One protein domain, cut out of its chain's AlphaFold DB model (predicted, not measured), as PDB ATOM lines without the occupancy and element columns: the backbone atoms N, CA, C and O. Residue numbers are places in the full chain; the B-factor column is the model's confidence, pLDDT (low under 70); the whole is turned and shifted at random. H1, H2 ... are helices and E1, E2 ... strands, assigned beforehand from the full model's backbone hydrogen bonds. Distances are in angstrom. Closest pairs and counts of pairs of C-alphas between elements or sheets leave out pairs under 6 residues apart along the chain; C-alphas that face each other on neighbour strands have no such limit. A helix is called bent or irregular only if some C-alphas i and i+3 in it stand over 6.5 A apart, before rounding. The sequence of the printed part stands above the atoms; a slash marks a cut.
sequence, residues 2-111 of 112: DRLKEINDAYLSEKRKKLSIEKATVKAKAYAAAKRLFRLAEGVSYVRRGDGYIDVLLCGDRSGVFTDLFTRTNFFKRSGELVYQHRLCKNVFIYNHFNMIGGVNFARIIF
ATOM      1  N   ASP A   2     129.698 142.808 216.711       75.69
ATOM      2  CA  ASP A   2     130.905 143.154 217.491       75.69
ATOM      3  C   ASP A   2     131.017 144.617 217.933       75.69
ATOM      4  O   ASP A   2     131.351 144.883 219.080       75.69
ATOM      5  N   ARG A   3     130.633 145.579 217.087       84.19
ATOM      6  CA  ARG A   3     130.808 147.010 217.400       84.19
ATOM      7  C   ARG A   3     130.020 147.480 218.634       84.19
ATOM      8  O   ARG A   3     130.492 148.319 219.391       84.19
ATOM      9  N   LEU A   4     128.822 146.931 218.862       87.12
ATOM     10  CA  LEU A   4     128.016 147.229 220.058       87.12
ATOM     11  C   LEU A   4     128.630 146.615 221.323       87.12
ATOM     12  O   LEU A   4     128.589 147.232 222.387       87.12
ATOM     13  N   LYS A   5     129.227 145.424 221.200       90.69
ATOM     14  CA  LYS A   5     129.930 144.754 222.294       90.69
ATOM     15  C   LYS A   5     131.199 145.517 222.676       90.69
ATOM     16  O   LYS A   5     131.393 145.791 223.853       90.69
ATOM     17  N   GLU A   6     131.983 145.960 221.695       90.56
ATOM     18  CA  GLU A   6     133.175 146.793 221.906       90.56
ATOM     19  C   GLU A   6     132.848 148.111 222.623       90.56
ATOM     20  O   GLU A   6     133.521 148.478 223.586       90.56
ATOM     21  N   ILE A   7     131.778 148.802 222.206       91.62
ATOM     22  CA  ILE A   7     131.317 150.036 222.862       91.62
ATOM     23  C   ILE A   7     130.897 149.760 224.313       91.62
ATOM     24  O   ILE A   7     131.265 150.507 225.221       91.62
ATOM     25  N   ASN A   8     130.151 148.678 224.550       92.50
ATOM     26  CA  ASN A   8     129.720 148.300 225.893       92.50
ATOM     27  C   ASN A   8     130.905 147.917 226.801       92.50
ATOM     28  O   ASN A   8     130.960 148.332 227.960       92.50
ATOM     29  N   ASP A   9     131.884 147.182 226.277       93.06
ATOM     30  CA  ASP A   9     133.080 146.780 227.021       93.06
ATOM     31  C   ASP A   9     133.962 147.992 227.363       93.06
ATOM     32  O   ASP A   9     134.443 148.112 228.498       93.06
ATOM     33  N   ALA A  10     134.109 148.944 226.434       92.12
ATOM     34  CA  ALA A  10     134.787 150.216 226.686       92.12
ATOM     35  C   ALA A  10     134.085 151.021 227.792       92.12
ATOM     36  O   ALA A  10     134.737 151.464 228.743       92.12
ATOM     37  N   TYR A  11     132.754 151.132 227.736       93.19
ATOM     38  CA  TYR A  11     131.957 151.812 228.760       93.19
ATOM     39  C   TYR A  11     132.119 151.171 230.149       93.19
ATOM     40  O   TYR A  11     132.348 151.860 231.151       93.19
ATOM     41  N   LEU A  12     132.060 149.838 230.231       94.50
ATOM     42  CA  LEU A  12     132.268 149.108 231.483       94.50
ATOM     43  C   LEU A  12     133.696 149.284 232.017       94.50
ATOM     44  O   LEU A  12     133.881 149.433 233.229       94.50
ATOM     45  N   SER A  13     134.699 149.302 231.137       94.50
ATOM     46  CA  SER A  13     136.096 149.567 231.495       94.50
ATOM     47  C   SER A  13     136.269 150.963 232.097       94.50
ATOM     48  O   SER A  13     136.848 151.103 233.179       94.50
ATOM     49  N   GLU A  14     135.697 152.000 231.480       94.00
ATOM     50  CA  GLU A  14     135.724 153.358 232.033       94.00
ATOM     51  C   GLU A  14     135.019 153.453 233.388       94.00
ATOM     52  O   GLU A  14     135.550 154.060 234.324       94.00
ATOM     53  N   LYS A  15     133.854 152.813 233.533       94.00
ATOM     54  CA  LYS A  15     133.123 152.774 234.805       94.00
ATOM     55  C   LYS A  15     133.959 152.123 235.910       94.00
ATOM     56  O   LYS A  15     134.016 152.641 237.026       94.00
ATOM     57  N   ARG A  16     134.659 151.022 235.602       93.50
ATOM     58  CA  ARG A  16     135.581 150.351 236.536       93.50
ATOM     59  C   ARG A  16     136.761 151.250 236.915       93.50
ATOM     60  O   ARG A  16     137.092 151.325 238.099       93.50
ATOM     61  N   LYS A  17     137.356 151.966 235.954       93.62
ATOM     62  CA  LYS A  17     138.438 152.934 236.216       93.62
ATOM     63  C   LYS A  17     137.972 154.054 237.149       93.62
ATOM     64  O   LYS A  17     138.625 154.296 238.162       93.62
ATOM     65  N   LYS A  18     136.817 154.672 236.871       93.94
ATOM     66  CA  LYS A  18     136.227 155.726 237.719       93.94
ATOM     67  C   LYS A  18     135.994 155.237 239.150       93.94
ATOM     68  O   LYS A  18     136.422 155.896 240.093       93.94
ATOM     69  N   LEU A  19     135.417 154.044 239.312       91.56
ATOM     70  CA  LEU A  19     135.190 153.439 240.628       91.56
ATOM     71  C   LEU A  19     136.504 153.163 241.381       91.56
ATOM     72  O   LEU A  19     136.578 153.344 242.595       91.56
ATOM     73  N   SER A  20     137.545 152.715 240.674       89.69
ATOM     74  CA  SER A  20     138.870 152.486 241.262       89.69
ATOM     75  C   SER A  20     139.489 153.789 241.782       89.69
ATOM     76  O   SER A  20     139.942 153.850 242.925       89.69
ATOM     77  N   ILE A  21     139.426 154.858 240.980       91.31
ATOM     78  CA  ILE A  21     139.915 156.194 241.351       91.31
ATOM     79  C   ILE A  21     139.132 156.750 242.545       91.31
ATOM     80  O   ILE A  21     139.731 157.268 243.488       91.31
ATOM     81  N   GLU A  22     137.807 156.606 242.552       89.38
ATOM     82  CA  GLU A  22     136.966 157.042 243.670       89.38
ATOM     83  C   GLU A  22     137.346 156.316 244.968       89.38
ATOM     84  O   GLU A  22     137.594 156.960 245.991       89.38
ATOM     85  N   LYS A  23     137.492 154.984 244.923       87.06
ATOM     86  CA  LYS A  23     137.939 154.184 246.075       87.06
ATOM     87  C   LYS A  23     139.314 154.620 246.579       87.06
ATOM     88  O   LYS A  23     139.502 154.760 247.789       87.06
ATOM     89  N   ALA A  24     140.267 154.849 245.676       87.75
ATOM     90  CA  ALA A  24     141.603 155.321 246.035       87.75
ATOM     91  C   ALA A  24     141.557 156.707 246.699       87.75
ATOM     92  O   ALA A  24     142.206 156.927 247.722       87.75
ATOM     93  N   THR A  25     140.728 157.609 246.172       88.75
ATOM     94  CA  THR A  25     140.551 158.974 246.684       88.75
ATOM     95  C   THR A  25     139.952 158.969 248.088       88.75
ATOM     96  O   THR A  25     140.459 159.644 248.984       88.75
ATOM     97  N   VAL A  26     138.909 158.167 248.314       87.19
ATOM     98  CA  VAL A  26     138.294 157.983 249.639       87.19
ATOM     99  C   VAL A  26     139.317 157.444 250.642       87.19
ATOM    100  O   VAL A  26     139.443 157.971 251.746       87.19
ATOM    101  N   LYS A  27     140.104 156.437 250.247       86.06
ATOM    102  CA  LYS A  27     141.151 155.870 251.105       86.06
ATOM    103  C   LYS A  27     142.222 156.911 251.457       86.06
ATOM    104  O   LYS A  27     142.650 156.979 252.608       86.06
ATOM    105  N   ALA A  28     142.632 157.738 250.496       88.44
ATOM    106  CA  ALA A  28     143.598 158.811 250.718       88.44
ATOM    107  C   ALA A  28     143.076 159.864 251.711       88.44
ATOM    108  O   ALA A  28     143.811 160.248 252.624       88.44
ATOM    109  N   LYS A  29     141.804 160.271 251.593       88.62
ATOM    110  CA  LYS A  29     141.153 161.190 252.545       88.62
ATOM    111  C   LYS A  29     141.146 160.632 253.964       88.62
ATOM    112  O   LYS A  29     141.569 161.323 254.884       88.62
ATOM    113  N   ALA A  30     140.782 159.364 254.137       86.69
ATOM    114  CA  ALA A  30     140.802 158.728 255.451       86.69
ATOM    115  C   ALA A  30     142.208 158.660 256.065       86.69
ATOM    116  O   ALA A  30     142.371 158.923 257.253       86.69
ATOM    117  N   TYR A  31     143.246 158.368 255.272       88.06
ATOM    118  CA  TYR A  31     144.625 158.421 255.773       88.06
ATOM    119  C   TYR A  31     145.054 159.840 256.155       88.06
ATOM    120  O   TYR A  31     145.729 160.020 257.169       88.06
ATOM    121  N   ALA A  32     144.668 160.852 255.374       90.44
ATOM    122  CA  ALA A  32     144.928 162.248 255.713       90.44
ATOM    123  C   ALA A  32     144.209 162.653 257.011       90.44
ATOM    124  O   ALA A  32     144.814 163.289 257.875       90.44
ATOM    125  N   ALA A  33     142.960 162.221 257.191       89.56
ATOM    126  CA  ALA A  33     142.191 162.435 258.409       89.56
ATOM    127  C   ALA A  33     142.816 161.723 259.617       89.56
ATOM    128  O   ALA A  33     142.948 162.331 260.673       89.56
ATOM    129  N   ALA A  34     143.303 160.489 259.452       88.81
ATOM    130  CA  ALA A  34     144.026 159.768 260.501       88.81
ATOM    131  C   ALA A  34     145.304 160.507 260.915       88.81
ATOM    132  O   ALA A  34     145.535 160.725 262.101       88.81
ATOM    133  N   LYS A  35     146.105 160.978 259.949       90.88
ATOM    134  CA  LYS A  35     147.282 161.816 260.239       90.88
ATOM    135  C   LYS A  35     146.893 163.091 260.990       90.88
ATOM    136  O   LYS A  35     147.570 163.474 261.939       90.88
ATOM    137  N   ARG A  36     145.802 163.745 260.581       91.69
ATOM    138  CA  ARG A  36     145.295 164.952 261.243       91.69
ATOM    139  C   ARG A  36     144.818 164.665 262.667       91.69
ATOM    140  O   ARG A  36     145.092 165.476 263.538       91.69
ATOM    141  N   LEU A  37     144.177 163.523 262.918       91.12
ATOM    142  CA  LEU A  37     143.779 163.097 264.260       91.12
ATOM    143  C   LEU A  37     144.986 163.008 265.206       91.12
ATOM    144  O   LEU A  37     144.940 163.579 266.290       91.12
ATOM    145  N   PHE A  38     146.072 162.349 264.791       90.06
ATOM    146  CA  PHE A  38     147.275 162.246 265.626       90.06
ATOM    147  C   PHE A  38     147.931 163.607 265.878       90.06
ATOM    148  O   PHE A  38     148.293 163.901 267.009       90.06
ATOM    149  N   ARG A  39     147.980 164.488 264.870       91.38
ATOM    150  CA  ARG A  39     148.442 165.875 265.067       91.38
ATOM    151  C   ARG A  39     147.571 166.649 266.057       91.38
ATOM    152  O   ARG A  39     148.080 167.433 266.844       91.38
ATOM    153  N   LEU A  40     146.253 166.444 266.027       91.06
ATOM    154  CA  LEU A  40     145.347 167.068 266.993       91.06
ATOM    155  C   LEU A  40     145.578 166.538 268.413       91.06
ATOM    156  O   LEU A  40     145.458 167.313 269.353       91.06
ATOM    157  N   ALA A  41     145.949 165.265 268.574       90.38
ATOM    158  CA  ALA A  41     146.258 164.669 269.876       90.38
ATOM    159  C   ALA A  41     147.485 165.300 270.568       90.38
ATOM    160  O   ALA A  41     147.571 165.297 271.798       90.38
ATOM    161  N   GLU A  42     148.410 165.876 269.799       88.81
ATOM    162  CA  GLU A  42     149.555 166.643 270.314       88.81
ATOM    163  C   GLU A  42     149.141 168.032 270.834       88.81
ATOM    164  O   GLU A  42     149.839 168.630 271.650       88.81
ATOM    165  N   GLY A  43     147.982 168.542 270.409       85.38
ATOM    166  CA  GLY A  43     147.476 169.858 270.785       85.38
ATOM    167  C   GLY A  43     147.009 169.963 272.241       85.38
ATOM    168  O   GLY A  43     146.796 168.976 272.945       85.38
ATOM    169  N   VAL A  44     146.826 171.196 272.712       79.00
ATOM    170  CA  VAL A  44     146.298 171.474 274.064       79.00
ATOM    171  C   VAL A  44     144.806 171.790 274.011       79.00
ATOM    172  O   VAL A  44     144.036 171.359 274.865       79.00
ATOM    173  N   SER A  45     144.379 172.504 272.971       79.94
ATOM    174  CA  SER A  45     142.975 172.790 272.731       79.94
ATOM    175  C   SER A  45     142.271 171.542 272.205       79.94
ATOM    176  O   SER A  45     142.771 170.838 271.330       79.94
ATOM    177  N   TYR A  46     141.079 171.271 272.744       81.81
ATOM    178  CA  TYR A  46     140.199 170.190 272.287       81.81
ATOM    179  C   TYR A  46     140.702 168.768 272.533       81.81
ATOM    180  O   TYR A  46     140.205 167.818 271.925       81.81
ATOM    181  N   VAL A  47     141.649 168.631 273.452       90.38
ATOM    182  CA  VAL A  47     142.175 167.352 273.896       90.38
ATOM    183  C   VAL A  47     141.900 167.205 275.386       90.38
ATOM    184  O   VAL A  47     142.163 168.123 276.160       90.38
ATOM    185  N   ARG A  48     141.374 166.054 275.805       90.56
ATOM    186  CA  ARG A  48     141.317 165.660 277.216       90.56
ATOM    187  C   ARG A  48     142.305 164.528 277.420       90.56
ATOM    188  O   ARG A  48     142.233 163.515 276.733       90.56
ATOM    189  N   ARG A  49     143.240 164.720 278.341       91.88
ATOM    190  CA  ARG A  49     144.225 163.705 278.709       91.88
ATOM    191  C   ARG A  49     143.773 163.070 280.013       91.88
ATOM    192  O   ARG A  49     143.358 163.787 280.919       91.88
ATOM    193  N   GLY A  50     143.826 161.752 280.071       88.06
ATOM    194  CA  GLY A  50     143.663 160.996 281.302       88.06
ATOM    195  C   GLY A  50     144.780 159.974 281.431       88.06
ATOM    196  O   GLY A  50     145.581 159.793 280.507       88.06
ATOM    197  N   ASP A  51     144.824 159.299 282.570       90.62
ATOM    198  CA  ASP A  51     145.825 158.268 282.819       90.62
ATOM    199  C   ASP A  51     145.639 157.120 281.818       90.62
ATOM    200  O   ASP A  51     144.623 156.422 281.809       90.62
ATOM    201  N   GLY A  52     146.610 156.977 280.912       92.31
ATOM    202  CA  GLY A  52     146.606 155.951 279.869       92.31
ATOM    203  C   GLY A  52     145.770 156.273 278.625       92.31
ATOM    204  O   GLY A  52     145.595 155.390 277.787       92.31
ATOM    205  N   TYR A  53     145.244 157.493 278.448       93.69
ATOM    206  CA  TYR A  53     144.528 157.831 277.209       93.69
ATOM    207  C   TYR A  53     144.521 159.320 276.830       93.69
ATOM    208  O   TYR A  53     144.657 160.224 277.655       93.69
ATOM    209  N   ILE A  54     144.265 159.567 275.543       94.25
ATOM    210  CA  ILE A  54     143.947 160.877 274.973       94.25
ATOM    211  C   ILE A  54     142.593 160.826 274.272       94.25
ATOM    212  O   ILE A  54     142.412 160.045 273.343       94.25
ATOM    213  N   ASP A  55     141.687 161.729 274.639       93.25
ATOM    214  CA  ASP A  55     140.469 162.021 273.886       93.25
ATOM    215  C   ASP A  55     140.646 163.284 273.046       93.25
ATOM    216  O   ASP A  55     140.861 164.372 273.576       93.25
ATOM    217  N   VAL A  56     140.491 163.155 271.734       92.44
ATOM    218  CA  VAL A  56     140.498 164.269 270.784       92.44
ATOM    219  C   VAL A  56     139.065 164.597 270.391       92.44
ATOM    220  O   VAL A  56     138.389 163.776 269.771       92.44
ATOM    221  N   LEU A  57     138.600 165.804 270.710       90.50
ATOM    222  CA  LEU A  57     137.262 166.269 270.348       90.50
ATOM    223  C   LEU A  57     137.203 166.632 268.854       90.50
ATOM    224  O   LEU A  57     137.937 167.500 268.369       90.50
ATOM    225  N   LEU A  58     136.278 166.004 268.131       87.56
ATOM    226  CA  LEU A  58     136.074 166.119 266.684       87.56
ATOM    227  C   LEU A  58     134.768 166.865 266.360       87.56
ATOM    228  O   LEU A  58     133.926 166.387 265.600       87.56
ATOM    229  N   CYS A  59     134.589 168.042 266.959       81.69
ATOM    230  CA  CYS A  59     133.437 168.923 266.747       81.69
ATOM    231  C   CYS A  59     133.816 170.194 265.964       81.69
ATOM    232  O   CYS A  59     134.998 170.506 265.796       81.69
ATOM    233  N   GLY A  60     132.813 170.921 265.459       81.06
ATOM    234  CA  GLY A  60     133.012 172.167 264.710       81.06
ATOM    235  C   GLY A  60     133.832 171.966 263.431       81.06
ATOM    236  O   GLY A  60     133.526 171.096 262.613       81.06
ATOM    237  N   ASP A  61     134.908 172.733 263.292       80.31
ATOM    238  CA  ASP A  61     135.867 172.695 262.177       80.31
ATOM    239  C   ASP A  61     136.614 171.349 262.030       80.31
ATOM    240  O   ASP A  61     137.188 171.050 260.979       80.31
ATOM    241  N   ARG A  62     136.585 170.508 263.072       84.81
ATOM    242  CA  ARG A  62     137.195 169.165 263.098       84.81
ATOM    243  C   ARG A  62     136.212 168.038 262.795       84.81
ATOM    244  O   ARG A  62     136.641 166.894 262.658       84.81
ATOM    245  N   SER A  63     134.926 168.343 262.618       82.00
ATOM    246  CA  SER A  63     133.906 167.347 262.250       82.00
ATOM    247  C   SER A  63     134.234 166.620 260.940       82.00
ATOM    248  O   SER A  63     133.969 165.427 260.816       82.00
ATOM    249  N   GLY A  64     134.911 167.290 259.999       82.19
ATOM    250  CA  GLY A  64     135.395 166.672 258.762       82.19
ATOM    251  C   GLY A  64     136.356 165.501 258.999       82.19
ATOM    252  O   GLY A  64     136.292 164.514 258.275       82.19
ATOM    253  N   VAL A  65     137.180 165.549 260.057       85.06
ATOM    254  CA  VAL A  65     138.082 164.440 260.424       85.06
ATOM    255  C   VAL A  65     137.277 163.213 260.835       85.06
ATOM    256  O   VAL A  65     137.581 162.107 260.398       85.06
ATOM    257  N   PHE A  66     136.227 163.408 261.635       84.19
ATOM    258  CA  PHE A  66     135.314 162.328 261.991       84.19
ATOM    259  C   PHE A  66     134.645 161.750 260.742       84.19
ATOM    260  O   PHE A  66     134.694 160.542 260.536       84.19
ATOM    261  N   THR A  67     134.079 162.599 259.879       82.88
ATOM    262  CA  THR A  67     133.404 162.158 258.652       82.88
ATOM    263  C   THR A  67     134.343 161.371 257.743       82.88
ATOM    264  O   THR A  67     133.969 160.296 257.289       82.88
ATOM    265  N   ASP A  68     135.569 161.837 257.511       86.19
ATOM    266  CA  ASP A  68     136.528 161.157 256.631       86.19
ATOM    267  C   ASP A  68     137.073 159.847 257.229       86.19
ATOM    268  O   ASP A  68     137.396 158.913 256.492       86.19
ATOM    269  N   LEU A  69     137.171 159.747 258.560       82.81
ATOM    270  CA  LEU A  69     137.555 158.509 259.247       82.81
ATOM    271  C   LEU A  69     136.416 157.487 259.289       82.81
ATOM    272  O   LEU A  69     136.652 156.288 259.132       82.81
ATOM    273  N   PHE A  70     135.194 157.960 259.530       75.69
ATOM    274  CA  PHE A  70     134.030 157.126 259.802       75.69
ATOM    275  C   PHE A  70     133.264 156.743 258.536       75.69
ATOM    276  O   PHE A  70     132.810 155.608 258.392       75.69
ATOM    277  N   THR A  71     133.104 157.678 257.600       69.19
ATOM    278  CA  THR A  71     132.322 157.441 256.388       69.19
ATOM    279  C   THR A  71     133.186 156.812 255.301       69.19
ATOM    280  O   THR A  71     134.329 157.190 255.063       69.19
ATOM    281  N   ARG A  72     132.608 155.827 254.604       67.69
ATOM    282  CA  ARG A  72     133.133 155.231 253.360       67.69
ATOM    283  C   ARG A  72     134.440 154.435 253.466       67.69
ATOM    284  O   ARG A  72     134.867 153.878 252.456       67.69
ATOM    285  N   THR A  73     135.039 154.297 254.651       70.62
ATOM    286  CA  THR A  73     136.161 153.370 254.869       70.62
ATOM    287  C   THR A  73     135.801 152.240 255.814       70.62
ATOM    288  O   THR A  73     135.009 152.391 256.736       70.62
ATOM    289  N   ASN A  74     136.407 151.074 255.592       81.38
ATOM    290  CA  ASN A  74     136.238 149.916 256.466       81.38
ATOM    291  C   ASN A  74     137.282 149.899 257.597       81.38
ATOM    292  O   ASN A  74     137.667 148.831 258.063       81.38
ATOM    293  N   PHE A  75     137.822 151.057 257.994       85.06
ATOM    294  CA  PHE A  75     138.901 151.131 258.985       85.06
ATOM    295  C   PHE A  75     138.424 150.921 260.408       85.06
ATOM    296  O   PHE A  75     139.197 150.431 261.224       85.06
ATOM    297  N   PHE A  76     137.162 151.207 260.692       87.62
ATOM    298  CA  PHE A  76     136.576 151.026 262.007       87.62
ATOM    299  C   PHE A  76     135.521 149.923 261.970       87.62
ATOM    300  O   PHE A  76     134.815 149.739 260.980       87.62
ATOM    301  N   LYS A  77     135.440 149.151 263.052       89.94
ATOM    302  CA  LYS A  77     134.371 148.180 263.292       89.94
ATOM    303  C   LYS A  77     133.612 148.598 264.543       89.94
ATOM    304  O   LYS A  77     134.223 149.076 265.496       89.94
ATOM    305  N   ARG A  78     132.297 148.402 264.559       89.50
ATOM    306  CA  ARG A  78     131.494 148.634 265.763       89.50
ATOM    307  C   ARG A  78     131.983 147.701 266.877       89.50
ATOM    308  O   ARG A  78     132.150 146.507 266.638       89.50
ATOM    309  N   SER A  79     132.253 148.257 268.053       89.81
ATOM    310  CA  SER A  79     132.691 147.519 269.249       89.81
ATOM    311  C   SER A  79     131.752 147.710 270.440       89.81
ATOM    312  O   SER A  79     131.878 146.990 271.422       89.81
ATOM    313  N   GLY A  80     130.810 148.649 270.352       85.44
ATOM    314  CA  GLY A  80     129.787 148.886 271.363       85.44
ATOM    315  C   GLY A  80     128.642 149.740 270.824       85.44
ATOM    316  O   GLY A  80     128.501 149.953 269.611       85.44
ATOM    317  N   GLU A  81     127.810 150.243 271.728       85.44
ATOM    318  CA  GLU A  81     126.814 151.255 271.400       85.44
ATOM    319  C   GLU A  81     127.519 152.580 271.108       85.44
ATOM    320  O   GLU A  81     128.204 153.124 271.963       85.44
ATOM    321  N   LEU A  82     127.428 153.054 269.861       86.06
ATOM    322  CA  LEU A  82     128.088 154.278 269.381       86.06
ATOM    323  C   LEU A  82     129.629 154.297 269.477       86.06
ATOM    324  O   LEU A  82     130.243 155.319 269.174       86.06
ATOM    325  N   VAL A  83     130.265 153.167 269.805       88.94
ATOM    326  CA  VAL A  83     131.726 153.014 269.860       88.94
ATOM    327  C   VAL A  83     132.223 152.160 268.702       88.94
ATOM    328  O   VAL A  83     131.704 151.071 268.428       88.94
ATOM    329  N   TYR A  84     133.274 152.642 268.049       90.38
ATOM    330  CA  TYR A  84     133.899 151.984 266.916       90.38
ATOM    331  C   TYR A  84     135.404 151.872 267.129       90.38
ATOM    332  O   TYR A  84     136.093 152.872 267.289       90.38
ATOM    333  N   GLN A  85     135.932 150.654 267.088       92.50
ATOM    334  CA  GLN A  85     137.357 150.380 267.235       92.50
ATOM    335  C   GLN A  85     138.028 150.300 265.865       92.50
ATOM    336  O   GLN A  85     137.516 149.648 264.946       92.50
ATOM    337  N   HIS A  86     139.204 150.902 265.725       91.12
ATOM    338  CA  HIS A  86     139.995 150.765 264.511       91.12
ATOM    339  C   HIS A  86     140.440 149.299 264.317       91.12
ATOM    340  O   HIS A  86     140.854 148.593 265.240       91.12
ATOM    341  N   ARG A  87     140.344 148.793 263.085       89.06
ATOM    342  CA  ARG A  87     140.567 147.379 262.757       89.06
ATOM    343  C   ARG A  87     142.019 146.954 262.932       89.06
ATOM    344  O   ARG A  87     142.238 145.838 263.395       89.06
ATOM    345  N   LEU A  88     142.976 147.813 262.575       87.88
ATOM    346  CA  LEU A  88     144.416 147.534 262.700       87.88
ATOM    347  C   LEU A  88     144.989 148.064 264.024       87.88
ATOM    348  O   LEU A  88     145.441 147.281 264.848       87.88
ATOM    349  N   CYS A  89     144.905 149.373 264.270       88.00
ATOM    350  CA  CYS A  89     145.301 149.982 265.540       88.00
ATOM    351  C   CYS A  89     144.248 149.762 266.644       88.00
ATOM    352  O   CYS A  89     143.296 150.524 266.763       88.00
ATOM    353  N   LYS A  90     144.397 148.716 267.463       90.06
ATOM    354  CA  LYS A  90     143.394 148.342 268.483       90.06
ATOM    355  C   LYS A  90     143.188 149.372 269.593       90.06
ATOM    356  O   LYS A  90     142.156 149.325 270.257       90.06
ATOM    357  N   ASN A  91     144.118 150.306 269.733       91.88
ATOM    358  CA  ASN A  91     144.104 151.331 270.767       91.88
ATOM    359  C   ASN A  91     143.363 152.606 270.345       91.88
ATOM    360  O   ASN A  91     143.261 153.536 271.138       91.88
ATOM    361  N   VAL A  92     142.860 152.673 269.109       91.94
ATOM    362  CA  VAL A  92     142.138 153.843 268.597       91.94
ATOM    363  C   VAL A  92     140.655 153.533 268.487       91.94
ATOM    364  O   VAL A  92     140.241 152.590 267.805       91.94
ATOM    365  N   PHE A  93     139.854 154.377 269.123       91.81
ATOM    366  CA  PHE A  93     138.404 154.282 269.172       91.81
ATOM    367  C   PHE A  93     137.780 155.592 268.710       91.81
ATOM    368  O   PHE A  93     138.290 156.668 268.999       91.81
ATOM    369  N   ILE A  94     136.659 155.498 268.010       90.56
ATOM    370  CA  ILE A  94     135.808 156.625 267.649       90.56
ATOM    371  C   ILE A  94     134.485 156.471 268.387       90.56
ATOM    372  O   ILE A  94     133.837 155.425 268.308       90.56
ATOM    373  N   TYR A  95     134.086 157.538 269.067       89.19
ATOM    374  CA  TYR A  95     132.823 157.656 269.772       89.19
ATOM    375  C   TYR A  95     131.923 158.596 268.979       89.19
ATOM    376  O   TYR A  95     132.249 159.767 268.765       89.19
ATOM    377  N   ASN A  96     130.804 158.053 268.513       81.06
ATOM    378  CA  ASN A  96     129.800 158.777 267.753       81.06
ATOM    379  C   ASN A  96     128.655 159.207 268.677       81.06
ATOM    380  O   ASN A  96     127.576 158.617 268.650       81.06
ATOM    381  N   HIS A  97     128.887 160.221 269.507       70.62
ATOM    382  CA  HIS A  97     127.795 160.882 270.218       70.62
ATOM    383  C   HIS A  97     127.121 161.861 269.256       70.62
ATOM    384  O   HIS A  97     127.412 163.059 269.241       70.62
ATOM    385  N   PHE A  98     126.245 161.311 268.413       56.00
ATOM    386  CA  PHE A  98     125.402 162.065 267.497       56.00
ATOM    387  C   PHE A  98     124.698 163.190 268.256       56.00
ATOM    388  O   PHE A  98     123.936 162.943 269.182       56.00
ATOM    389  N   ASN A  99     124.928 164.422 267.822       44.50
ATOM    390  CA  ASN A  99     123.872 165.414 267.753       44.50
ATOM    391  C   ASN A  99     124.313 166.464 266.737       44.50
ATOM    392  O   ASN A  99     125.268 167.210 266.961       44.50
ATOM    393  N   MET A 100     123.597 166.505 265.609       41.66
ATOM    394  CA  MET A 100     123.713 167.541 264.574       41.66
ATOM    395  C   MET A 100     123.506 168.959 265.134       41.66
ATOM    396  O   MET A 100     123.831 169.934 264.464       41.66
ATOM    397  N   ILE A 101     123.019 169.069 266.374       40.09
ATOM    398  CA  ILE A 101     122.991 170.276 267.194       40.09
ATOM    399  C   ILE A 101     123.406 169.861 268.619       40.09
ATOM    400  O   ILE A 101     122.592 169.352 269.382       40.09
ATOM    401  N   GLY A 102     124.692 170.005 268.966       44.25
ATOM    402  CA  GLY A 102     125.178 169.884 270.355       44.25
ATOM    403  C   GLY A 102     125.854 168.568 270.776       44.25
ATOM    404  O   GLY A 102     126.193 168.427 271.947       44.25
ATOM    405  N   GLY A 103     126.082 167.614 269.868       57.81
ATOM    406  CA  GLY A 103     126.800 166.366 270.172       57.81
ATOM    407  C   GLY A 103     128.306 166.502 269.998       57.81
ATOM    408  O   GLY A 103     128.776 167.212 269.108       57.81
ATOM    409  N   VAL A 104     129.080 165.818 270.840       65.50
ATOM    410  CA  VAL A 104     130.545 165.853 270.783       65.50
ATOM    411  C   VAL A 104     131.074 164.488 270.364       65.50
ATOM    412  O   VAL A 104     131.226 163.585 271.182       65.50
ATOM    413  N   ASN A 105     131.400 164.357 269.079       85.44
ATOM    414  CA  ASN A 105     132.192 163.232 268.595       85.44
ATOM    415  C   ASN A 105     133.622 163.364 269.109       85.44
ATOM    416  O   ASN A 105     134.187 164.460 269.110       85.44
ATOM    417  N   PHE A 106     134.233 162.253 269.505       89.44
ATOM    418  CA  PHE A 106     135.640 162.245 269.877       89.44
ATOM    419  C   PHE A 106     136.308 160.939 269.474       89.44
ATOM    420  O   PHE A 106     135.660 159.909 269.282       89.44
ATOM    421  N   ALA A 107     137.623 160.999 269.324       92.06
ATOM    422  CA  ALA A 107     138.450 159.822 269.157       92.06
ATOM    423  C   ALA A 107     139.294 159.620 270.413       92.06
ATOM    424  O   ALA A 107     139.955 160.556 270.855       92.06
ATOM    425  N   ARG A 108     139.274 158.408 270.967       93.19
ATOM    426  CA  ARG A 108     140.127 158.003 272.084       93.19
ATOM    427  C   ARG A 108     141.325 157.231 271.562       93.19
ATOM    428  O   ARG A 108     141.163 156.290 270.783       93.19
ATOM    429  N   ILE A 109     142.507 157.603 272.023       93.69
ATOM    430  CA  ILE A 109     143.772 156.920 271.781       93.69
ATOM    431  C   ILE A 109     144.250 156.402 273.133       93.69
ATOM    432  O   ILE A 109     144.507 157.195 274.032       93.69
ATOM    433  N   ILE A 110     144.325 155.086 273.288       93.19
ATOM    434  CA  ILE A 110     144.788 154.433 274.514       93.19
ATOM    435  C   ILE A 110     146.304 154.228 274.432       93.19
ATOM    436  O   ILE A 110     146.825 153.720 273.432       93.19
ATOM    437  N   PHE A 111     147.007 154.623 275.483       88.12
ATOM    438  CA  PHE A 111     148.414 154.323 275.687       88.12
ATOM    439  C   PHE A 111     148.524 152.971 276.383       88.12
ATOM    440  O   PHE A 111     147.868 152.750 277.397       88.12
TER     441      PHE A 111
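AT A GLANCE: This is residues 2 to 111 of the 112 residues of an uncharacterized protein of Morganella morganii (UniProt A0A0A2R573). A small, strongly twisted sheet of six strands has two helices over one face and its other face bare; the last turns of the very long helix H1 and the short helix H2 pack on that covered face, while residues 2 to 22 of H1 stick out as a long arm. That arm makes the length of the domain, and the body without it is compact. The printed part has 110 residues, with two named helices and six named strands in the order H1, E1, E2, H2, E3, E4, E5, E6, and its class is mixed, helices and strands. The sheet runs E1, E2, E6, E5, E4, E3, all antiparallel. The whole is loose, with a radius of gyration of the C-alphas of 18.6 A, and spans 68 by 30 by 27 A.

IN THESE COORDINATES: Look first for the sheet: E1 is residues 47 to 50, E2 residues 53 to 57, E6 residues 106 to 110, E5 residues 92 to 95, E4 residues 83 to 86 and E3 residues 76 to 78. E2 measures 13.1 A from first to last C-alpha and E6 12.9 A, ending at C-alpha 110 at (144.788, 154.433, 274.514). Find C-alpha 2 at (130.905, 143.154, 217.491); from there H1, residues 2 to 41, runs 58.7 A to C-alpha 41 at (146.258, 164.669, 269.876). H2, residues 60 to 70, measures 15.9 A and is only just irregular: C-alphas 61 and 64 are 6.9 A apart.

HOW THE PARTS SIT: Begin at E2 and E6, antiparallel at 165 degrees, where N 54 and O 109 are 2.8 A apart, within hydrogen-bond range. On one side of them E1 and E2 form a hairpin, with N 48 and O 55 at 2.8 A. On the other, E3, E4, E5 and E6 form a meander, each strand the antiparallel neighbour of the one before: look at N 77 and O 85, 2.9 A, N 84 and O 94, 2.9 A, and N 93 and O 108, 2.9 A. H1 and H2 are on the same face of the sheet, which gives two layers, helices on one face of a sheet. H1 runs across the strands, at 67 degrees to E6 on the local plane; its closest C-alpha pair with E2 is Ala 41 and Val 56, 5.8 A. H2 has a height over the sheet of 9.6 A and runs slantwise to the strands, at 57 degrees to E6 on the local plane; the closest C-alphas of the two are those of Phe 66 and Phe 106, 7.9 A. With residues 26 to 37 alone, H1 touches H2, closest at the C-alphas of Ala 33 and Val 65, 5.0 A, at a steep tilt of 53 degrees, opposite ways. In H1 every O i to N i+4 pair is within hydrogen-bond range; in H2 4 of 7 are.

THE WHOLE: The C-alphas farthest apart are those of Asp 2 and Asp 51, 68.7 A. Without residues 2 to 22, which stand free, the body spans 36 by 30 by 27 A. The printed part has no cut and no long link; E5 to E6, 10 residues, is short and the others are tight. Look for pLDDT under 70 at residues 71 to 72 and 98 to 104; the mean of the printed part is 85.5.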